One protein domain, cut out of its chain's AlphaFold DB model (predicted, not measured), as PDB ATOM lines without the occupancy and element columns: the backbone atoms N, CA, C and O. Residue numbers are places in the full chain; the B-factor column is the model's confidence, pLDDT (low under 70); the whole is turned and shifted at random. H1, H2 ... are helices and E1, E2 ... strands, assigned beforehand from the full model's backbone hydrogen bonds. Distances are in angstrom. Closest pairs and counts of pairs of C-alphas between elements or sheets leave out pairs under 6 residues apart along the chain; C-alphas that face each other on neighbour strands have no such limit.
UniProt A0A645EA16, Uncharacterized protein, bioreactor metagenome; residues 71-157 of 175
ATOM      1  N   GLU A  71       0.108  28.620  10.764       96.00
ATOM      2  CA  GLU A  71       1.185  29.487  10.264       96.00
ATOM      3  C   GLU A  71       0.652  30.640   9.399       96.00
ATOM      4  O   GLU A  71       1.106  31.778   9.502       96.00
ATOM      5  N   ALA A  72      -0.382  30.395   8.589       97.62
ATOM      6  CA  ALA A  72      -1.016  31.444   7.794       97.62
ATOM      7  C   ALA A  72      -1.837  32.412   8.669       97.62
ATOM      8  O   ALA A  72      -1.908  33.603   8.363       97.62
ATOM      9  N   ARG A  73      -2.419  31.933   9.779       98.06
ATOM     10  CA  ARG A  73      -3.087  32.772  10.792       98.06
ATOM     11  C   ARG A  73      -2.094  33.692  11.504       98.06
ATOM     12  O   ARG A  73      -2.422  34.860  11.704       98.06
ATOM     13  N   LEU A  74      -0.891  33.204  11.821       97.25
ATOM     14  CA  LEU A  74       0.197  33.992  12.423       97.25
ATOM     15  C   LEU A  74       0.784  35.033  11.455       97.25
ATOM     16  O   LEU A  74       1.234  36.097  11.874       97.25
ATOM     17  N   HIS A  75       0.782  34.773  10.148       96.88
ATOM     18  CA  HIS A  75       1.120  35.813   9.170       96.88
ATOM     19  C   HIS A  75      -0.011  36.835   9.017       96.88
ATOM     20  O   HIS A  75       0.242  38.040   8.994       96.88
ATOM     21  N   LEU A  76      -1.266  36.377   8.967       98.06
ATOM     22  CA  LEU A  76      -2.441  37.248   8.884       98.06
ATOM     23  C   LEU A  76      -2.551  38.192  10.093       98.06
ATOM     24  O   LEU A  76      -2.911  39.357   9.914       98.06
ATOM     25  N   SER A  77      -2.207  37.731  11.300       97.81
ATOM     26  CA  SER A  77      -2.278  38.529  12.534       97.81
ATOM     27  C   SER A  77      -1.375  39.756  12.535       97.81
ATOM     28  O   SER A  77      -1.646  40.691  13.285       97.81
ATOM     29  N   GLN A  78      -0.335  39.774  11.699       96.88
ATOM     30  CA  GLN A  78       0.633  40.868  11.588       96.88
ATOM     31  C   GLN A  78       0.241  41.912  10.528       96.88
ATOM     32  O   GLN A  78       0.896  42.949  10.391       96.88
ATOM     33  N   ILE A  79      -0.816  41.660   9.750       96.31
ATOM     34  CA  ILE A  79      -1.246  42.561   8.681       96.31
ATOM     35  C   ILE A  79      -1.984  43.763   9.279       96.31
ATOM     36  O   ILE A  79      -3.003  43.620   9.950       96.31
ATOM     37  N   ARG A  80      -1.494  44.969   8.965       95.81
ATOM     38  CA  ARG A  80      -2.170  46.231   9.298       95.81
ATOM     39  C   ARG A  80      -3.331  46.532   8.342       95.81
ATOM     40  O   ARG A  80      -3.198  46.229   7.148       95.81
ATOM     41  N   PRO A  81      -4.400  47.191   8.829       95.44
ATOM     42  CA  PRO A  81      -5.504  47.658   7.998       95.44
ATOM     43  C   PRO A  81      -5.077  48.464   6.767       95.44
ATOM     44  O   PRO A  81      -4.003  49.075   6.711       95.44
ATOM     45  N   ASP A  82      -5.936  48.462   5.749       91.94
ATOM     46  CA  ASP A  82      -5.770  49.343   4.595       91.94
ATOM     47  C   ASP A  82      -5.883  50.809   5.036       91.94
ATOM     48  O   ASP A  82      -6.769  51.168   5.797       91.94
ATOM     49  N   GLY A  83      -4.966  51.662   4.571       92.12
ATOM     50  CA  GLY A  83      -4.953  53.082   4.945       92.12
ATOM     51  C   GLY A  83      -4.399  53.394   6.341       92.12
ATOM     52  O   GLY A  83      -4.334  54.569   6.690       92.12
ATOM     53  N   ALA A  84      -3.951  52.390   7.104       95.25
ATOM     54  CA  ALA A  84      -3.356  52.597   8.422       95.25
ATOM     55  C   ALA A  84      -2.138  53.543   8.369       95.25
ATOM     56  O   ALA A  84      -1.267  53.418   7.498       95.25
ATOM     57  N   LEU A  85      -2.066  54.473   9.321       97.44
ATOM     58  CA  LEU A  85      -1.050  55.525   9.392       97.44
ATOM     59  C   LEU A  85       0.343  54.946   9.661       97.44
ATOM     60  O   LEU A  85       0.473  53.904  10.294       97.44
ATOM     61  N   ASP A  86       1.421  55.597   9.225       96.38
ATOM     62  CA  ASP A  86       2.776  55.137   9.572       96.38
ATOM     63  C   ASP A  86       3.041  55.351  11.080       96.38
ATOM     64  O   ASP A  86       3.029  56.507  11.517       96.38
ATOM     65  N   PRO A  87       3.310  54.293  11.877       94.81
ATOM     66  CA  PRO A  87       3.528  54.400  13.321       94.81
ATOM     67  C   PRO A  87       4.827  55.137  13.675       94.81
ATOM     68  O   PRO A  87       5.021  55.551  14.810       94.81
ATOM     69  N   ARG A  88       5.729  55.337  12.705       95.38
ATOM     70  CA  ARG A  88       6.927  56.175  12.885       95.38
ATOM     71  C   ARG A  88       6.603  57.667  12.844       95.38
ATOM     72  O   ARG A  88       7.428  58.479  13.246       95.38
ATOM     73  N   GLN A  89       5.438  58.024  12.307       96.94
ATOM     74  CA  GLN A  89       4.974  59.403  12.145       96.94
ATOM     75  C   GLN A  89       3.770  59.722  13.037       96.94
ATOM     76  O   GLN A  89       3.507  60.888  13.310       96.94
ATOM     77  N   HIS A  90       3.046  58.699  13.489       96.94
ATOM     78  CA  HIS A  90       1.843  58.828  14.298       96.94
ATOM     79  C   HIS A  90       1.972  57.903  15.499       96.94
ATOM     80  O   HIS A  90       2.189  56.707  15.327       96.94
ATOM     81  N   MET A  91       1.854  58.461  16.702       96.56
ATOM     82  CA  MET A  91       1.986  57.685  17.931       96.56
ATOM     83  C   MET A  91       0.885  56.613  17.992       96.56
ATOM     84  O   MET A  91      -0.295  56.972  17.919       96.56
ATOM     85  N   PRO A  92       1.240  55.321  18.112       97.56
ATOM     86  CA  PRO A  92       0.263  54.263  18.321       97.56
ATOM     87  C   PRO A  92      -0.547  54.528  19.588       97.56
ATOM     88  O   PRO A  92       0.018  54.857  20.629       97.56
ATOM     89  N   LYS A  93      -1.867  54.382  19.488       98.12
ATOM     90  CA  LYS A  93      -2.778  54.446  20.638       98.12
ATOM     91  C   LYS A  93      -3.180  53.064  21.130       98.12
ATOM     92  O   LYS A  93      -3.609  52.935  22.269       98.12
ATOM     93  N   TYR A  94      -3.078  52.066  20.255       98.56
ATOM     94  CA  TYR A  94      -3.492  50.707  20.542       98.56
ATOM     95  C   TYR A  94      -2.501  49.687  19.990       98.56
ATOM     96  O   TYR A  94      -1.803  49.937  18.999       98.56
ATOM     97  N   SER A  95      -2.527  48.509  20.601       98.38
ATOM     98  CA  SER A  95      -1.842  47.309  20.137       98.38
ATOM     99  C   SER A  95      -2.862  46.193  19.917       98.38
ATOM    100  O   SER A  95      -3.580  45.810  20.839       98.38
ATOM    101  N   GLY A  96      -2.942  45.685  18.688       98.56
ATOM    102  CA  GLY A  96      -3.800  44.562  18.311       98.56
ATOM    103  C   GLY A  96      -3.065  43.227  18.403       98.56
ATOM    104  O   GLY A  96      -1.949  43.094  17.907       98.56
ATOM    105  N   TYR A  97      -3.701  42.229  19.002       98.62
ATOM    106  CA  TYR A  97      -3.171  40.883  19.177       98.62
ATOM    107  C   TYR A  97      -4.174  39.849  18.677       98.62
ATOM    108  O   TYR A  97      -5.382  39.985  18.880       98.62
ATOM    109  N   SER A  98      -3.649  38.771  18.104       98.56
ATOM    110  CA  SER A  98      -4.427  37.607  17.696       98.56
ATOM    111  C   SER A  98      -3.736  36.338  18.160       98.56
ATOM    112  O   SER A  98      -2.524  36.201  17.998       98.56
ATOM    113  N   PHE A  99      -4.514  35.416  18.715       98.56
ATOM    114  CA  PHE A  99      -4.009  34.195  19.326       98.56
ATOM    115  C   PHE A  99      -4.596  32.966  18.639       98.56
ATOM    116  O   PHE A  99      -5.767  32.947  18.237       98.56
ATOM    117  N   LEU A 100      -3.769  31.930  18.550       98.44
ATOM    118  CA  LEU A 100      -4.170  30.573  18.209       98.44
ATOM    119  C   LEU A 100      -4.807  29.869  19.425       98.44
ATOM    120  O   LEU A 100      -4.642  30.334  20.556       98.44
ATOM    121  N   PRO A 101      -5.510  28.735  19.228       97.44
ATOM    122  CA  PRO A 101      -6.113  27.974  20.327       97.44
ATOM    123  C   PRO A 101      -5.118  27.493  21.391       97.44
ATOM    124  O   PRO A 101      -5.477  27.344  22.552       97.44
ATOM    125  N   ASP A 102      -3.861  27.257  21.009       97.25
ATOM    126  CA  ASP A 102      -2.785  26.843  21.920       97.25
ATOM    127  C   ASP A 102      -2.095  28.024  22.630       97.25
ATOM    128  O   ASP A 102      -1.101  27.839  23.332       97.25
ATOM    129  N   GLY A 103      -2.610  29.242  22.447       97.06
ATOM    130  CA  GLY A 103      -2.082  30.461  23.045       97.06
ATOM    131  C   GLY A 103      -0.880  31.059  22.315       97.06
ATOM    132  O   GLY A 103      -0.420  32.124  22.724       97.06
ATOM    133  N   ARG A 104      -0.373  30.445  21.233       97.94
ATOM    134  CA  ARG A 104       0.655  31.083  20.396       97.94
ATOM    135  C   ARG A 104       0.107  32.359  19.762       97.94
ATOM    136  O   ARG A 104      -1.036  32.412  19.310       97.94
ATOM    137  N   TYR A 105       0.957  33.375  19.691       97.94
ATOM    138  CA  TYR A 105       0.673  34.652  19.048       97.94
ATOM    139  C   TYR A 105       1.971  35.297  18.558       97.94
ATOM    140  O   TYR A 105       3.071  34.901  18.950       97.94
ATOM    141  N   THR A 106       1.840  36.289  17.681       96.69
ATOM    142  CA  THR A 106       2.950  37.117  17.184       96.69
ATOM    143  C   THR A 106       2.991  38.465  17.897       96.69
ATOM    144  O   THR A 106       2.067  38.812  18.628       96.69
ATOM    145  N   SER A 107       4.024  39.274  17.650       95.69
ATOM    146  CA  SER A 107       4.087  40.652  18.150       95.69
ATOM    147  C   SER A 107       2.816  41.449  17.837       95.69
ATOM    148  O   SER A 107       2.219  41.282  16.770       95.69
ATOM    149  N   GLY A 108       2.440  42.328  18.770       96.06
ATOM    150  CA  GLY A 108       1.271  43.189  18.634       96.06
ATOM    151  C   GLY A 108       1.388  44.143  17.446       96.06
ATOM    152  O   GLY A 108       2.458  44.678  17.145       96.06
ATOM    153  N   VAL A 109       0.267  44.359  16.768       98.00
ATOM    154  CA  VAL A 109       0.147  45.283  15.648       98.00
ATOM    155  C   VAL A 109      -0.140  46.681  16.177       98.00
ATOM    156  O   VAL A 109      -1.143  46.893  16.849       98.00
ATOM    157  N   LEU A 110       0.720  47.640  15.841       98.25
ATOM    158  CA  LEU A 110       0.550  49.041  16.225       98.25
ATOM    159  C   LEU A 110      -0.584  49.700  15.425       98.25
ATOM    160  O   LEU A 110      -0.582  49.662  14.187       98.25
ATOM    161  N   LEU A 111      -1.517  50.331  16.138       98.44
ATOM    162  CA  LEU A 111      -2.711  50.978  15.590       98.44
ATOM    163  C   LEU A 111      -2.790  52.418  16.119       98.44
ATOM    164  O   LEU A 111      -2.759  52.671  17.325       98.44
ATOM    165  N   CYS A 112      -2.851  53.384  15.208       98.25
ATOM    166  CA  CYS A 112      -2.659  54.803  15.527       98.25
ATOM    167  C   CYS A 112      -3.946  55.530  15.947       98.25
ATOM    168  O   CYS A 112      -3.889  56.659  16.431       98.25
ATOM    169  N   ASN A 113      -5.112  54.921  15.741       97.62
ATOM    170  CA  ASN A 113      -6.413  55.506  16.059       97.62
ATOM    171  C   ASN A 113      -7.480  54.418  16.256       97.62
ATOM    172  O   ASN A 113      -7.224  53.230  16.054       97.62
ATOM    173  N   GLU A 114      -8.677  54.842  16.657       97.44
ATOM    174  CA  GLU A 114      -9.803  53.961  16.964       97.44
ATOM    175  C   GLU A 114     -10.288  53.198  15.719       97.44
ATOM    176  O   GLU A 114     -10.640  52.023  15.812       97.44
ATOM    177  N   GLN A 115     -10.266  53.831  14.539       97.81
ATOM    178  CA  GLN A 115     -10.687  53.191  13.289       97.81
ATOM    179  C   GLN A 115      -9.747  52.045  12.903       97.81
ATOM    180  O   GLN A 115     -10.215  50.970  12.548       97.81
ATOM    181  N   GLU A 116      -8.431  52.231  13.044       98.31
ATOM    182  CA  GLU A 116      -7.452  51.164  12.811       98.31
ATOM    183  C   GLU A 116      -7.678  49.971  13.753       98.31
ATOM    184  O   GLU A 116      -7.521  48.824  13.332       98.31
ATOM    185  N   ALA A 117      -8.084  50.214  15.004       98.31
ATOM    186  CA  ALA A 117      -8.434  49.148  15.941       98.31
ATOM    187  C   ALA A 117      -9.683  48.371  15.502       98.31
ATOM    188  O   ALA A 117      -9.660  47.140  15.481       98.31
ATOM    189  N   VAL A 118     -10.745  49.073  15.097       97.94
ATOM    190  CA  VAL A 118     -11.973  48.444  14.579       97.94
ATOM    191  C   VAL A 118     -11.685  47.642  13.313       97.94
ATOM    192  O   VAL A 118     -12.088  46.484  13.218       97.94
ATOM    193  N   ASP A 119     -10.949  48.220  12.368       97.69
ATOM    194  CA  ASP A 119     -10.607  47.546  11.119       97.69
ATOM    195  C   ASP A 119      -9.767  46.296  11.392       97.69
ATOM    196  O   ASP A 119     -10.020  45.247  10.806       97.69
ATOM    197  N   TYR A 120      -8.808  46.361  12.322       98.38
ATOM    198  CA  TYR A 120      -8.035  45.189  12.727       98.38
ATOM    199  C   TYR A 120      -8.933  44.082  13.294       98.38
ATOM    200  O   TYR A 120      -8.811  42.931  12.882       98.38
ATOM    201  N   ILE A 121      -9.878  44.413  14.179       98.19
ATOM    202  CA  ILE A 121     -10.832  43.436  14.725       98.19
ATOM    203  C   ILE A 121     -11.630  42.773  13.596       98.19
ATOM    204  O   ILE A 121     -11.698  41.544  13.529       98.19
ATOM    205  N   GLU A 122     -12.181  43.563  12.673       96.81
ATOM    206  CA  GLU A 122     -12.967  43.058  11.541       96.81
ATOM    207  C   GLU A 122     -12.151  42.147  10.615       96.81
ATOM    208  O   GLU A 122     -12.664  41.138  10.130       96.81
ATOM    209  N   MET A 123     -10.871  42.458  10.404       96.75
ATOM    210  CA  MET A 123      -9.965  41.624   9.613       96.75
ATOM    211  C   MET A 123      -9.691  40.262  10.258       96.75
ATOM    212  O   MET A 123      -9.513  39.273   9.548       96.75
ATOM    213  N   GLN A 124      -9.602  40.215  11.588       98.12
ATOM    214  CA  GLN A 124      -9.092  39.055  12.322       98.12
ATOM    215  C   GLN A 124     -10.198  38.143  12.867       98.12
ATOM    216  O   GLN A 124      -9.974  36.938  13.001       98.12
ATOM    217  N   LYS A 125     -11.388  38.682  13.158       97.00
ATOM    218  CA  LYS A 125     -12.427  37.996  13.947       97.00
ATOM    219  C   LYS A 125     -12.885  36.644  13.408       97.00
ATOM    220  O   LYS A 125     -13.212  35.763  14.193       97.00
ATOM    221  N   ASP A 126     -12.887  36.479  12.088       96.88
ATOM    222  CA  ASP A 126     -13.332  35.242  11.448       96.88
ATOM    223  C   ASP A 126     -12.233  34.167  11.445       96.88
ATOM    224  O   ASP A 126     -12.532  32.984  11.316       96.88
ATOM    225  N   TYR A 127     -10.961  34.566  11.541       97.88
ATOM    226  CA  TYR A 127      -9.815  33.675  11.347       97.88
ATOM    227  C   TYR A 127      -9.131  33.284  12.650       97.88
ATOM    228  O   TYR A 127      -8.485  32.243  12.708       97.88
ATOM    229  N   GLN A 128      -9.207  34.109  13.689       98.31
ATOM    230  CA  GLN A 128      -8.403  33.953  14.900       98.31
ATOM    231  C   GLN A 128      -9.224  33.332  16.029       98.31
ATOM    232  O   GLN A 128     -10.434  33.512  16.093       98.31
ATOM    233  N   HIS A 129      -8.572  32.566  16.910       98.38
ATOM    234  CA  HIS A 129      -9.262  31.974  18.059       98.38
ATOM    235  C   HIS A 129      -9.600  33.057  19.079       98.38
ATOM    236  O   HIS A 129     -10.710  33.092  19.598       98.38
ATOM    237  N   LYS A 130      -8.664  33.982  19.306       98.62
ATOM    238  CA  LYS A 130      -8.882  35.173  20.121       98.62
ATOM    239  C   LYS A 130      -8.315  36.403  19.427       98.62
ATOM    240  O   LYS A 130      -7.225  36.335  18.863       98.62
ATOM    241  N   VAL A 131      -9.035  37.517  19.518       98.69
ATOM    242  CA  VAL A 131      -8.587  38.857  19.121       98.69
ATOM    243  C   VAL A 131      -8.654  39.757  20.347       98.69
ATOM    244  O   VAL A 131      -9.654  39.757  21.062       98.69
ATOM    245  N   MET A 132      -7.593  40.512  20.601       98.62
ATOM    246  CA  MET A 132      -7.482  41.410  21.745       98.62
ATOM    247  C   MET A 132      -6.897  42.743  21.293       98.62
ATOM    248  O   MET A 132      -5.981  42.765  20.476       98.62
ATOM    249  N   VAL A 133      -7.404  43.849  21.824       98.75
ATOM    250  CA  VAL A 133      -6.823  45.177  21.622       98.75
ATOM    251  C   VAL A 133      -6.537  45.781  22.985       98.75
ATOM    252  O   VAL A 133      -7.424  45.820  23.841       98.75
ATOM    253  N   CYS A 134      -5.309  46.256  23.170       98.38
ATOM    254  CA  CYS A 134      -4.904  47.029  24.339       98.38
ATOM    255  C   CYS A 134      -4.696  48.498  23.970       98.38
ATOM    256  O   CYS A 134      -4.381  48.793  22.815       98.38
ATOM    257  N   ASP A 135      -4.875  49.400  24.930       97.81
ATOM    258  CA  ASP A 135      -4.497  50.810  24.802       97.81
ATOM    259  C   ASP A 135      -2.983  51.031  25.001       97.81
ATOM    260  O   ASP A 135      -2.194  50.084  25.024       97.81
ATOM    261  N   SER A 136      -2.560  52.295  25.085       94.19
ATOM    262  CA  SER A 136      -1.155  52.684  25.247       94.19
ATOM    263  C   SER A 136      -0.568  52.385  26.627       94.19
ATOM    264  O   SER A 136       0.651  52.432  26.771       94.19
ATOM    265  N   ASP A 137      -1.415  52.101  27.617       95.62
ATOM    266  CA  ASP A 137      -1.022  51.768  28.987       95.62
ATOM    267  C   ASP A 137      -1.083  50.244  29.234       95.62
ATOM    268  O   ASP A 137      -1.057  49.786  30.377       95.62
ATOM    269  N   ASP A 138      -1.152  49.451  28.155       93.56
ATOM    270  CA  ASP A 138      -1.257  47.987  28.139       93.56
ATOM    271  C   ASP A 138      -2.539  47.424  28.788       93.56
ATOM    272  O   ASP A 138      -2.631  46.221  29.063       93.56
ATOM    273  N   PHE A 139      -3.580  48.243  28.976       96.38
ATOM    274  CA  PHE A 139      -4.880  47.747  29.426       96.38
ATOM    275  C   PHE A 139      -5.681  47.183  28.255       96.38
ATOM    276  O   PHE A 139      -5.821  47.810  27.206       96.38
ATOM    277  N   CYS A 140      -6.257  45.993  28.442       97.06
ATOM    278  CA  CYS A 140      -7.167  45.394  27.470       97.06
ATOM    279  C   CYS A 140      -8.462  46.211  27.384       97.06
ATOM    280  O   CYS A 140      -9.215  46.281  28.353       97.06
ATOM    281  N   VAL A 141      -8.737  46.772  26.206       97.19
ATOM    282  CA  VAL A 141      -9.945  47.561  25.898       97.19
ATOM    283  C   VAL A 141     -10.918  46.822  24.980       97.19
ATOM    284  O   VAL A 141     -12.074  47.222  24.842       97.19
ATOM    285  N   PHE A 142     -10.480  45.718  24.373       98.19
ATOM    286  CA  PHE A 142     -11.330  44.807  23.617       98.19
ATOM    287  C   PHE A 142     -10.793  43.380  23.699       98.19
ATOM    288  O   PHE A 142      -9.601  43.156  23.500       98.19
ATOM    289  N   GLU A 143     -11.678  42.411  23.903       98.44
ATOM    290  CA  GLU A 143     -11.352  40.990  23.821       98.44
ATOM    291  C   GLU A 143     -12.521  40.217  23.220       98.44
ATOM    292  O   GLU A 143     -13.665  40.363  23.647       98.44
ATOM    293  N   MET A 144     -12.218  39.354  22.255       97.94
ATOM    294  CA  MET A 144     -13.169  38.443  21.639       97.94
ATOM    295  C   MET A 144     -12.538  37.059  21.503       97.94
ATOM    296  O   MET A 144     -11.412  36.944  21.024       97.94
ATOM    297  N   VAL A 145     -13.276  36.019  21.884       98.12
ATOM    298  CA  VAL A 145     -12.850  34.614  21.826       98.12
ATOM    299  C   VAL A 145     -13.897  33.822  21.055       98.12
ATOM    300  O   VAL A 145     -15.080  33.908  21.361       98.12
ATOM    301  N   GLU A 146     -13.479  33.098  20.018       95.69
ATOM    302  CA  GLU A 146     -14.350  32.282  19.156       95.69
ATOM    303  C   GLU A 146     -15.580  33.048  18.628       95.69
ATOM    304  O   GLU A 146     -16.700  32.542  18.585       95.69
ATOM    305  N   GLY A 147     -15.373  34.313  18.246       93.44
ATOM    306  CA  GLY A 147     -16.430  35.202  17.754       93.44
ATOM    307  C   GLY A 147     -17.347  35.782  18.840       93.44
ATOM    308  O   GLY A 147     -18.264  36.537  18.520       93.44
ATOM    309  N   GLN A 148     -17.113  35.465  20.115       94.69
ATOM    310  CA  GLN A 148     -17.875  35.983  21.250       94.69
ATOM    311  C   GLN A 148     -17.133  37.136  21.923       94.69
ATOM    312  O   GLN A 148     -15.962  37.010  22.274       94.69
ATOM    313  N   LEU A 149     -17.816  38.268  22.104       95.00
ATOM    314  CA  LEU A 149     -17.270  39.427  22.809       95.00
ATOM    315  C   LEU A 149     -17.145  39.123  24.310       95.00
ATOM    316  O   LEU A 149     -18.143  38.818  24.958       95.00
ATOM    317  N   ILE A 150     -15.930  39.242  24.843       96.62
ATOM    318  CA  ILE A 150     -15.593  39.022  26.255       96.62
ATOM    319  C   ILE A 150     -15.400  40.356  26.982       96.62
ATOM    320  O   ILE A 150     -15.924  40.545  28.080       96.62
ATOM    321  N   HIS A 151     -14.678  41.296  26.363       95.75
ATOM    322  CA  HIS A 151     -14.448  42.632  26.904       95.75
ATOM    323  C   HIS A 151     -14.690  43.713  25.834       95.75
ATOM    324  O   HIS A 151     -14.211  43.554  24.709       95.75
ATOM    325  N   PRO A 152     -15.368  44.829  26.163       93.00
ATOM    326  CA  PRO A 152     -16.085  45.077  27.418       93.00
ATOM    327  C   PRO A 152     -17.245  44.091  27.615       93.00
ATOM    328  O   PRO A 152     -17.816  43.599  26.641       93.00
ATOM    329  N   SER A 153     -17.582  43.791  28.874       89.19
ATOM    330  CA  SER A 153     -18.684  42.868  29.167       89.19
ATOM    331  C   SER A 153     -20.026  43.455  28.697       89.19
ATOM    332  O   SER A 153     -20.158  44.683  28.589       89.19
ATOM    333  N   PRO A 154     -21.046  42.621  28.429       84.62
ATOM    334  CA  PRO A 154     -22.383  43.101  28.085       84.62
ATOM    335  C   PRO A 154     -22.935  44.118  29.094       84.62
ATOM    336  O   PRO A 154     -23.473  45.146  28.689       84.62
ATOM    337  N   GLU A 155     -22.722  43.893  30.392       86.56
ATOM    338  CA  GLU A 155     -23.150  44.800  31.462       86.56
ATOM    339  C   GLU A 155     -22.431  46.153  31.381       86.56
ATOM    340  O   GLU A 155     -23.063  47.203  31.490       86.56
ATOM    341  N   ALA A 156     -21.117  46.149  31.131       86.12
ATOM    342  CA  ALA A 156     -20.347  47.379  30.944       86.12
ATOM    343  C   ALA A 156     -20.823  48.164  29.706       86.12
ATOM    344  O   ALA A 156     -20.909  49.393  29.727       86.12
ATOM    345  N   LEU A 157     -21.196  47.467  28.627       84.31
ATOM    346  CA  LEU A 157     -21.781  48.093  27.439       84.31
ATOM    347  C   LEU A 157     -23.162  48.693  27.708       84.31
ATOM    348  O   LEU A 157     -23.475  49.757  27.169       84.31
TER     349      LEU A 157
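Overview. This is residues 71 to 157 of the 175 residues of an uncharacterized protein of bioreactor metagenome (UniProt A0A645EA16). A twisted sheet of five strands forms a wall, with one helix, H2, running along its strands over one face; the other face has no named helix. Two short helices lie toward the ends: H1 only grazes the sheet, and H3 lies off it beyond the edge strand E5. The printed part has 87 residues, with three named helices and five named strands in the order H1, E1, E2, H2, E3, E4, E5, H3. The sheet's order is E2, E1, E3, E4, E5, all antiparallel, and the class is mixed, helices and strands. The whole is compact, with a radius of gyration of the C-alphas of 12.3 A and spans of 34 by 34 by 20 A.

Arrangement. H1, residues 71 to 76, is only just on the sheet, with 5 pairs of C-alphas within 10 A, and only grazes it with residues 73 to 76. E1, residues 94 to 99, and E2, residues 109 to 111, form a hairpin at 148 degrees, with N 96 and O 109 2.8 A apart, within hydrogen-bond range. H2, residues 114 to 124, is on the sheet at a height of 8.8 A, over E1 and E3, residues 130 to 135. On the local plane it stands at 8 degrees to E1, along the strands. The closest C-alphas of H2 and E3 are those of Ile 121 and Val 131, 6.7 A apart. H1 and H2 are close but not clearly touching; their closest C-alphas, those of Leu 76 and Gln 124, are 7.7 A apart. E2, H2 and E3 make a split strand-helix-strand unit, two strands running the same way with E1 between them, its crossover right-handed. E1 and E3 are antiparallel at 162 degrees, with N 97 and O 132 2.8 A apart. E3, E4, residues 140 to 145, and E5, residues 148 to 151, make a meander, each strand the antiparallel neighbour of the one before; N 133 and O 142 are 2.8 A apart, and N 145 and O 148 2.9 A. H3, residues 154 to 157, is not on the sheet and is apart from H2. In H1 and H2 every O i to N i+4 pair is within hydrogen-bond range; H3 is too short for one.

Along the chain. H1 begins at C-alpha 71, (1.185, 29.487, 10.264). From first to last C-alpha E1 measures 16.6 A, H2 15.6 A, E3 16.9 A and E4 13.4 A. H2 begins at C-alpha 114, (-9.803, 53.961, 16.964), and H3 ends at C-alpha 157, (-21.781, 48.093, 27.439).

Size, cuts and confidence. The two C-alphas farthest apart, those of Arg 88 and Glu 155, are 37.1 A apart. The printed part has no cut. The link from H1 to E1, residues 77 to 93, is long. The mean pLDDT of the printed part is 96.4, and no printed residue is under 70.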